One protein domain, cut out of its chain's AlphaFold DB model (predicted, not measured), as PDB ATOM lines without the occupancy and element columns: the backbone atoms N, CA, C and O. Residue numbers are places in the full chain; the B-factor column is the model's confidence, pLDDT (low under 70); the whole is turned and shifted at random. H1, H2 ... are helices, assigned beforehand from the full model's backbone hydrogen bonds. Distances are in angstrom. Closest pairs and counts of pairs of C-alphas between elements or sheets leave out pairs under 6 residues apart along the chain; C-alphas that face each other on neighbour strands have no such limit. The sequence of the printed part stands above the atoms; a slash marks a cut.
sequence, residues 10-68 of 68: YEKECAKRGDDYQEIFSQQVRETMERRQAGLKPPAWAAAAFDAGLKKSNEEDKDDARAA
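Overview. This is residues 10 to 68 of the 68 residues of the protein "Phage portal" of Enterobacter asburiae (UniProt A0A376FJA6). Three helices make an open, angular shape: short H1 packs on the first residue of H2, the link after H2 folds back, and H3 runs off as a long arm. Residues 52 to 68 stick out. The printed part has 59 residues, with H1, H2 and H3 in that order, no named strand, class all helix. It is extended, with a radius of gyration of the C-alphas of 16.9 A and spans of 55 by 28 by 16 A.

Arrangement. H1, residues 10 to 17, touches H2, residues 21 to 37, with Tyr 21 alone of H2; the closest C-alphas, of Cys 14 and Tyr 21, are 5.6 A apart. They run opposite ways at a steep tilt of 63 degrees. H3, residues 44 to 66, is apart from both. In H1 and H2 every O i to N i+4 pair is within hydrogen-bond range; in H3, 17 of 19.

Along the chain. H1 begins at C-alpha 10 (-51.328, -22.935, -1.695) and measures 10.9 A, H2 24.5 A. H3, 33.3 A, ends at C-alpha 66 (-36.094, -27.770, -39.859).

Size, cuts and confidence. The C-alphas farthest apart, of Gly 18 and Ala 68, are 55.7 A apart. The printed part has no cut and no long link. Residues 47 to 68 have pLDDT under 70.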
ATOM      1  N   TYR A  10     -50.562 -21.720  -1.929       86.81
ATOM      2  CA  TYR A  10     -51.328 -22.935  -1.695       86.81
ATOM      3  C   TYR A  10     -51.216 -23.423  -0.242       86.81
ATOM      4  O   TYR A  10     -52.240 -23.657   0.397       86.81
ATOM      5  N   GLU A  11     -50.005 -23.452   0.323       87.06
ATOM      6  CA  GLU A  11     -49.773 -23.784   1.740       87.06
ATOM      7  C   GLU A  11     -50.528 -22.841   2.684       87.06
ATOM      8  O   GLU A  11     -51.119 -23.281   3.670       87.06
ATOM      9  N   LYS A  12     -50.572 -21.543   2.359       88.31
ATOM     10  CA  LYS A  12     -51.319 -20.547   3.143       88.31
ATOM     11  C   LYS A  12     -52.823 -20.809   3.142       88.31
ATOM     12  O   LYS A  12     -53.471 -20.636   4.170       88.31
ATOM     13  N   GLU A  13     -53.389 -21.205   2.006       90.00
ATOM     14  CA  GLU A  13     -54.820 -21.496   1.899       90.00
ATOM     15  C   GLU A  13     -55.201 -22.804   2.602       90.00
ATOM     16  O   GLU A  13     -56.230 -22.834   3.276       90.00
ATOM     17  N   CYS A  14     -54.359 -23.844   2.530       91.06
ATOM     18  CA  CYS A  14     -54.533 -25.067   3.326       91.06
ATOM     19  C   CYS A  14     -54.507 -24.754   4.829       91.06
ATOM     20  O   CYS A  14     -55.444 -25.098   5.550       91.06
ATOM     21  N   ALA A  15     -53.515 -23.978   5.281       88.38
ATOM     22  CA  ALA A  15     -53.403 -23.576   6.681       88.38
ATOM     23  C   ALA A  15     -54.634 -22.795   7.183       88.38
ATOM     24  O   ALA A  15     -55.086 -23.015   8.305       88.38
ATOM     25  N   LYS A  16     -55.219 -21.912   6.358       90.38
ATOM     26  CA  LYS A  16     -56.453 -21.176   6.707       90.38
ATOM     27  C   LYS A  16     -57.679 -22.077   6.846       90.38
ATOM     28  O   LYS A  16     -58.581 -21.743   7.610       90.38
ATOM     29  N   ARG A  17     -57.738 -23.173   6.089       91.12
ATOM     30  CA  ARG A  17     -58.855 -24.133   6.109       91.12
ATOM     31  C   ARG A  17     -58.707 -25.194   7.195       91.12
ATOM     32  O   ARG A  17     -59.684 -25.860   7.510       91.12
ATOM     33  N   GLY A  18     -57.524 -25.288   7.808       91.88
ATOM     34  CA  GLY A  18     -57.192 -26.345   8.760       91.88
ATOM     35  C   GLY A  18     -56.810 -27.661   8.081       91.88
ATOM     36  O   GLY A  18     -56.791 -28.691   8.747       91.88
ATOM     37  N   ASP A  19     -56.508 -27.620   6.781       93.25
ATOM     38  CA  ASP A  19     -56.087 -28.783   6.004       93.25
ATOM     39  C   ASP A  19     -54.566 -28.958   6.104       93.25
ATOM     40  O   ASP A  19     -53.810 -27.982   6.020       93.25
ATOM     41  N   ASP A  20     -54.102 -30.206   6.219       92.94
ATOM     42  CA  ASP A  20     -52.679 -30.514   6.087       92.94
ATOM     43  C   ASP A  20     -52.274 -30.467   4.609       92.94
ATOM     44  O   ASP A  20     -52.667 -31.298   3.787       92.94
ATOM     45  N   TYR A  21     -51.452 -29.476   4.272       91.44
ATOM     46  CA  TYR A  21     -50.901 -29.307   2.936       91.44
ATOM     47  C   TYR A  21     -50.197 -30.571   2.419       91.44
ATOM     48  O   TYR A  21     -50.361 -30.926   1.250       91.44
ATOM     49  N   GLN A  22     -49.417 -31.254   3.265       92.25
ATOM     50  CA  GLN A  22     -48.667 -32.439   2.844       92.25
ATOM     51  C   GLN A  22     -49.610 -33.588   2.494       92.25
ATOM     52  O   GLN A  22     -49.415 -34.258   1.475       92.25
ATOM     53  N   GLU A  23     -50.656 -33.780   3.297       94.69
ATOM     54  CA  GLU A  23     -51.678 -34.793   3.053       94.69
ATOM     55  C   GLU A  23     -52.414 -34.523   1.736       94.69
ATOM     56  O   GLU A  23     -52.429 -35.389   0.855       94.69
ATOM     57  N   ILE A  24     -52.935 -33.306   1.546       93.56
ATOM     58  CA  ILE A  24     -53.672 -32.930   0.331       93.56
ATOM     59  C   ILE A  24     -52.790 -33.069  -0.914       93.56
ATOM     60  O   ILE A  24     -53.215 -33.642  -1.922       93.56
ATOM     61  N   PHE A  25     -51.545 -32.597  -0.851       91.56
ATOM     62  CA  PHE A  25     -50.623 -32.708  -1.976       91.56
ATOM     63  C   PHE A  25     -50.306 -34.175  -2.305       91.56
ATOM     64  O   PHE A  25     -50.318 -34.571  -3.473       91.56
ATOM     65  N   SER A  26     -50.078 -35.013  -1.288       92.81
ATOM     66  CA  SER A  26     -49.826 -36.444  -1.488       92.81
ATOM     67  C   SER A  26     -51.016 -37.158  -2.144       92.81
ATOM     68  O   SER A  26     -50.832 -37.973  -3.054       92.81
ATOM     69  N   GLN A  27     -52.243 -36.797  -1.753       94.44
ATOM     70  CA  GLN A  27     -53.472 -37.314  -2.345       94.44
ATOM     71  C   GLN A  27     -53.591 -36.892  -3.812       94.44
ATOM     72  O   GLN A  27     -53.821 -37.738  -4.676       94.44
ATOM     73  N   GLN A  28     -53.334 -35.619  -4.118       90.44
ATOM     74  CA  GLN A  28     -53.367 -35.090  -5.481       90.44
ATOM     75  C   GLN A  28     -52.372 -35.804  -6.412       90.44
ATOM     76  O   GLN A  28     -52.706 -36.106  -7.565       90.44
ATOM     77  N   VAL A  29     -51.163 -36.117  -5.930       90.88
ATOM     78  CA  VAL A  29     -50.165 -36.885  -6.694       90.88
ATOM     79  C   VAL A  29     -50.667 -38.300  -6.973       90.88
ATOM     80  O   VAL A  29     -50.627 -38.748  -8.124       90.88
ATOM     81  N   ARG A  30     -51.177 -38.994  -5.949       93.94
ATOM     82  CA  ARG A  30     -51.699 -40.359  -6.087       93.94
ATOM     83  C   ARG A  30     -52.855 -40.418  -7.084       93.94
ATOM     84  O   ARG A  30     -52.805 -41.208  -8.023       93.94
ATOM     85  N   GLU A  31     -53.841 -39.537  -6.948       93.25
ATOM     86  CA  GLU A  31     -55.001 -39.481  -7.847       93.25
ATOM     87  C   GLU A  31     -54.610 -39.157  -9.290       93.25
ATOM     88  O   GLU A  31     -55.185 -39.693 -10.239       93.25
ATOM     89  N   THR A  32     -53.605 -38.299  -9.481       89.25
ATOM     90  CA  THR A  32     -53.090 -37.987 -10.819       89.25
ATOM     91  C   THR A  32     -52.448 -39.216 -11.463       89.25
ATOM     92  O   THR A  32     -52.674 -39.486 -12.646       89.25
ATOM     93  N   MET A  33     -51.685 -39.996 -10.693       89.12
ATOM     94  CA  MET A  33     -51.062 -41.231 -11.174       89.12
ATOM     95  C   MET A  33     -52.095 -42.320 -11.468       89.12
ATOM     96  O   MET A  33     -52.034 -42.940 -12.528       89.12
ATOM     97  N   GLU A  34     -53.077 -42.511 -10.587       93.19
ATOM     98  CA  GLU A  34     -54.180 -43.464 -10.777       93.19
ATOM     99  C   GLU A  34     -55.000 -43.127 -12.027       93.19
ATOM    100  O   GLU A  34     -55.268 -43.998 -12.854       93.19
ATOM    101  N   ARG A  35     -55.322 -41.843 -12.238       92.06
ATOM    102  CA  ARG A  35     -55.986 -41.381 -13.465       92.06
ATOM    103  C   ARG A  35     -55.181 -41.694 -14.714       92.06
ATOM    104  O   ARG A  35     -55.748 -42.186 -15.688       92.06
ATOM    105  N   ARG A  36     -53.871 -41.435 -14.685       88.25
ATOM    106  CA  ARG A  36     -52.975 -41.729 -15.809       88.25
ATOM    107  C   ARG A  36     -52.940 -43.226 -16.116       88.25
ATOM    108  O   ARG A  36     -53.002 -43.595 -17.284       88.25
ATOM    109  N   GLN A  37     -52.877 -44.075 -15.092       91.56
ATOM    110  CA  GLN A  37     -52.913 -45.534 -15.251       91.56
ATOM    111  C   GLN A  37     -54.257 -46.021 -15.805       91.56
ATOM    112  O   GLN A  37     -54.286 -46.919 -16.640       91.56
ATOM    113  N   ALA A  38     -55.359 -45.387 -15.404       92.81
ATOM    114  CA  ALA A  38     -56.695 -45.670 -15.919       92.81
ATOM    115  C   ALA A  38     -56.958 -45.103 -17.333       92.81
ATOM    116  O   ALA A  38     -58.068 -45.235 -17.844       92.81
ATOM    117  N   GLY A  39     -55.979 -44.439 -17.964       91.69
ATOM    118  CA  GLY A  39     -56.151 -43.795 -19.272       91.69
ATOM    119  C   GLY A  39     -57.117 -42.604 -19.255       91.69
ATOM    120  O   GLY A  39     -57.619 -42.190 -20.300       91.69
ATOM    121  N   LEU A  40     -57.405 -42.054 -18.072       87.69
ATOM    122  CA  LEU A  40     -58.288 -40.907 -17.910       87.69
ATOM    123  C   LEU A  40     -57.548 -39.612 -18.251       87.69
ATOM    124  O   LEU A  40     -56.352 -39.459 -18.002       87.69
ATOM    125  N   LYS A  41     -58.292 -38.649 -18.801       85.88
ATOM    126  CA  LYS A  41     -57.760 -37.316 -19.100       85.88
ATOM    127  C   LYS A  41     -57.274 -36.625 -17.816       85.88
ATOM    128  O   LYS A  41     -57.880 -36.828 -16.755       85.88
ATOM    129  N   PRO A  42     -56.219 -35.793 -17.901       83.81
ATOM    130  CA  PRO A  42     -55.759 -35.017 -16.760       83.81
ATOM    131  C   PRO A  42     -56.888 -34.125 -16.217       83.81
ATOM    132  O   PRO A  42     -57.788 -33.734 -16.971       83.81
ATOM    133  N   PRO A  43     -56.874 -33.799 -14.911       83.19
ATOM    134  CA  PRO A  43     -57.871 -32.910 -14.328       83.19
ATOM    135  C   PRO A  43     -57.917 -31.571 -15.072       83.19
ATOM    136  O   PRO A  43     -56.882 -31.064 -15.487       83.19
ATOM    137  N   ALA A  44     -59.105 -30.975 -15.211       81.06
ATOM    138  CA  ALA A  44     -59.326 -29.787 -16.048       81.06
ATOM    139  C   ALA A  44     -58.399 -28.599 -15.721       81.06
ATOM    140  O   ALA A  44     -57.963 -27.894 -16.627       81.06
ATOM    141  N   TRP A  45     -58.047 -28.413 -14.445       76.94
ATOM    142  CA  TRP A  45     -57.106 -27.371 -14.017       76.94
ATOM    143  C   TRP A  45     -55.658 -27.655 -14.464       76.94
ATOM    144  O   TRP A  45     -54.906 -26.723 -14.729       76.94
ATOM    145  N   ALA A  46     -55.276 -28.930 -14.592       72.44
ATOM    146  CA  ALA A  46     -53.966 -29.361 -15.080       72.44
ATOM    147  C   ALA A  46     -53.939 -29.546 -16.603       72.44
ATOM    148  O   ALA A  46     -52.871 -29.471 -17.204       72.44
ATOM    149  N   ALA A  47     -55.094 -29.767 -17.236       68.94
ATOM    150  CA  ALA A  47     -55.212 -29.967 -18.676       68.94
ATOM    151  C   ALA A  47     -54.649 -28.773 -19.462       68.94
ATOM    152  O   ALA A  47     -53.907 -28.980 -20.411       68.94
ATOM    153  N   ALA A  48     -54.887 -27.535 -19.012       65.69
ATOM    154  CA  ALA A  48     -54.336 -26.343 -19.663       65.69
ATOM    155  C   ALA A  48     -52.797 -26.275 -19.601       65.69
ATOM    156  O   ALA A  48     -52.155 -25.914 -20.585       65.69
ATOM    157  N   ALA A  49     -52.200 -26.652 -18.465       64.69
ATOM    158  CA  ALA A  49     -50.745 -26.700 -18.304       64.69
ATOM    159  C   ALA A  49     -50.123 -27.870 -19.084       64.69
ATOM    160  O   ALA A  49     -49.059 -27.721 -19.683       64.69
ATOM    161  N   PHE A  50     -50.807 -29.016 -19.118       63.25
ATOM    162  CA  PHE A  50     -50.391 -30.184 -19.886       63.25
ATOM    163  C   PHE A  50     -50.459 -29.925 -21.395       63.25
ATOM    164  O   PHE A  50     -49.485 -30.185 -22.093       63.25
ATOM    165  N   ASP A  51     -51.556 -29.351 -21.893       63.47
ATOM    166  CA  ASP A  51     -51.720 -28.986 -23.304       63.47
ATOM    167  C   ASP A  51     -50.696 -27.928 -23.733       63.47
ATOM    168  O   ASP A  51     -50.167 -27.994 -24.841       63.47
ATOM    169  N   ALA A  52     -50.387 -26.960 -22.863       64.88
ATOM    170  CA  ALA A  52     -49.325 -25.988 -23.111       64.88
ATOM    171  C   ALA A  52     -47.943 -26.659 -23.188       64.88
ATOM    172  O   ALA A  52     -47.162 -26.346 -24.085       64.88
ATOM    173  N   GLY A  53     -47.663 -27.622 -22.303       62.19
ATOM    174  CA  GLY A  53     -46.439 -28.426 -22.347       62.19
ATOM    175  C   GLY A  53     -46.335 -29.289 -23.608       62.19
ATOM    176  O   GLY A  53     -45.304 -29.283 -24.269       62.19
ATOM    177  N   LEU A  54     -47.421 -29.966 -23.995       61.34
ATOM    178  CA  LEU A  54     -47.482 -30.816 -25.188       61.34
ATOM    179  C   LEU A  54     -47.308 -30.016 -26.488       61.34
ATOM    180  O   LEU A  54     -46.696 -30.501 -27.441       61.34
ATOM    181  N   LYS A  55     -47.856 -28.798 -26.544       62.94
ATOM    182  CA  LYS A  55     -47.652 -27.880 -27.672       62.94
ATOM    183  C   LYS A  55     -46.197 -27.445 -27.773       62.94
ATOM    184  O   LYS A  55     -45.651 -27.496 -28.866       62.94
ATOM    185  N   LYS A  56     -45.574 -27.111 -26.641       65.19
ATOM    186  CA  LYS A  56     -44.164 -26.723 -26.593       65.19
ATOM    187  C   LYS A  56     -43.241 -27.850 -27.069       65.19
ATOM    188  O   LYS A  56     -42.386 -27.600 -27.906       65.19
ATOM    189  N   SER A  57     -43.461 -29.089 -26.622       60.84
ATOM    190  CA  SER A  57     -42.673 -30.240 -27.094       60.84
ATOM    191  C   SER A  57     -42.843 -30.496 -28.597       60.84
ATOM    192  O   SER A  57     -41.864 -30.735 -29.289       60.84
ATOM    193  N   ASN A  58     -44.066 -30.369 -29.131       62.16
ATOM    194  CA  ASN A  58     -44.306 -30.488 -30.577       62.16
ATOM    195  C   ASN A  58     -43.685 -29.351 -31.409       62.16
ATOM    196  O   ASN A  58     -43.466 -29.533 -32.606       62.16
ATOM    197  N   GLU A  59     -43.485 -28.165 -30.829       63.16
ATOM    198  CA  GLU A  59     -42.799 -27.046 -31.486       63.16
ATOM    199  C   GLU A  59     -41.281 -27.256 -31.485       63.16
ATOM    200  O   GLU A  59     -40.666 -27.117 -32.539       63.16
ATOM    201  N   GLU A  60     -40.705 -27.699 -30.363       60.47
ATOM    202  CA  GLU A  60     -39.278 -28.044 -30.248       60.47
ATOM    203  C   GLU A  60     -38.883 -29.154 -31.249       60.47
ATOM    204  O   GLU A  60     -37.939 -28.976 -32.018       60.47
ATOM    205  N   ASP A  61     -39.681 -30.226 -31.362       60.31
ATOM    206  CA  ASP A  61     -39.451 -31.309 -32.339       60.31
ATOM    207  C   ASP A  61     -39.522 -30.828 -33.808       60.31
ATOM    208  O   ASP A  61     -38.895 -31.399 -34.707       60.31
ATOM    209  N   LYS A  62     -40.309 -29.780 -34.085       61.81
ATOM    210  CA  LYS A  62     -40.473 -29.204 -35.432       61.81
ATOM    211  C   LYS A  62     -39.321 -28.290 -35.822       61.81
ATOM    212  O   LYS A  62     -38.963 -28.250 -37.002       61.81
ATOM    213  N   ASP A  63     -38.789 -27.545 -34.863       60.62
ATOM    214  CA  ASP A  63     -37.670 -26.637 -35.082       60.62
ATOM    215  C   ASP A  63     -36.364 -27.418 -35.290       60.62
ATOM    216  O   ASP A  63     -35.613 -27.101 -36.216       60.62
ATOM    217  N   ASP A  64     -36.158 -28.518 -34.555       60.09
ATOM    218  CA  ASP A  64     -35.023 -29.431 -34.759       60.09
ATOM    219  C   ASP A  64     -35.064 -30.120 -36.137       60.09
ATOM    220  O   ASP A  64     -34.046 -30.221 -36.823       60.09
ATOM    221  N   ALA A  65     -36.249 -30.525 -36.608       59.12
ATOM    222  CA  ALA A  65     -36.418 -31.128 -37.934       59.12
ATOM    223  C   ALA A  65     -36.214 -30.142 -39.103       59.12
ATOM    224  O   ALA A  65     -36.031 -30.567 -40.242       59.12
ATOM    225  N   ARG A  66     -36.276 -28.827 -38.849       58.06
ATOM    226  CA  ARG A  66     -36.094 -27.770 -39.859       58.06
ATOM    227  C   ARG A  66     -34.662 -27.222 -39.894       58.06
ATOM    228  O   ARG A  66     -34.318 -26.506 -40.834       58.06
ATOM    229  N   ALA A  67     -33.859 -27.532 -38.876       57.22
ATOM    230  CA  ALA A  67     -32.466 -27.113 -38.731       57.22
ATOM    231  C   ALA A  67     -31.437 -28.158 -39.225       57.22
ATOM    232  O   ALA A  67     -30.241 -27.853 -39.230       57.22
ATOM    233  N   ALA A  68     -31.883 -29.350 -39.639       50.25
ATOM    234  CA  ALA A  68     -31.078 -30.431 -40.228       50.25
ATOM    235  C   ALA A  68     -31.219 -30.493 -41.759       50.25
ATOM    236  O   ALA A  68     -30.212 -30.834 -42.421       50.25
TER     237      ALA A  68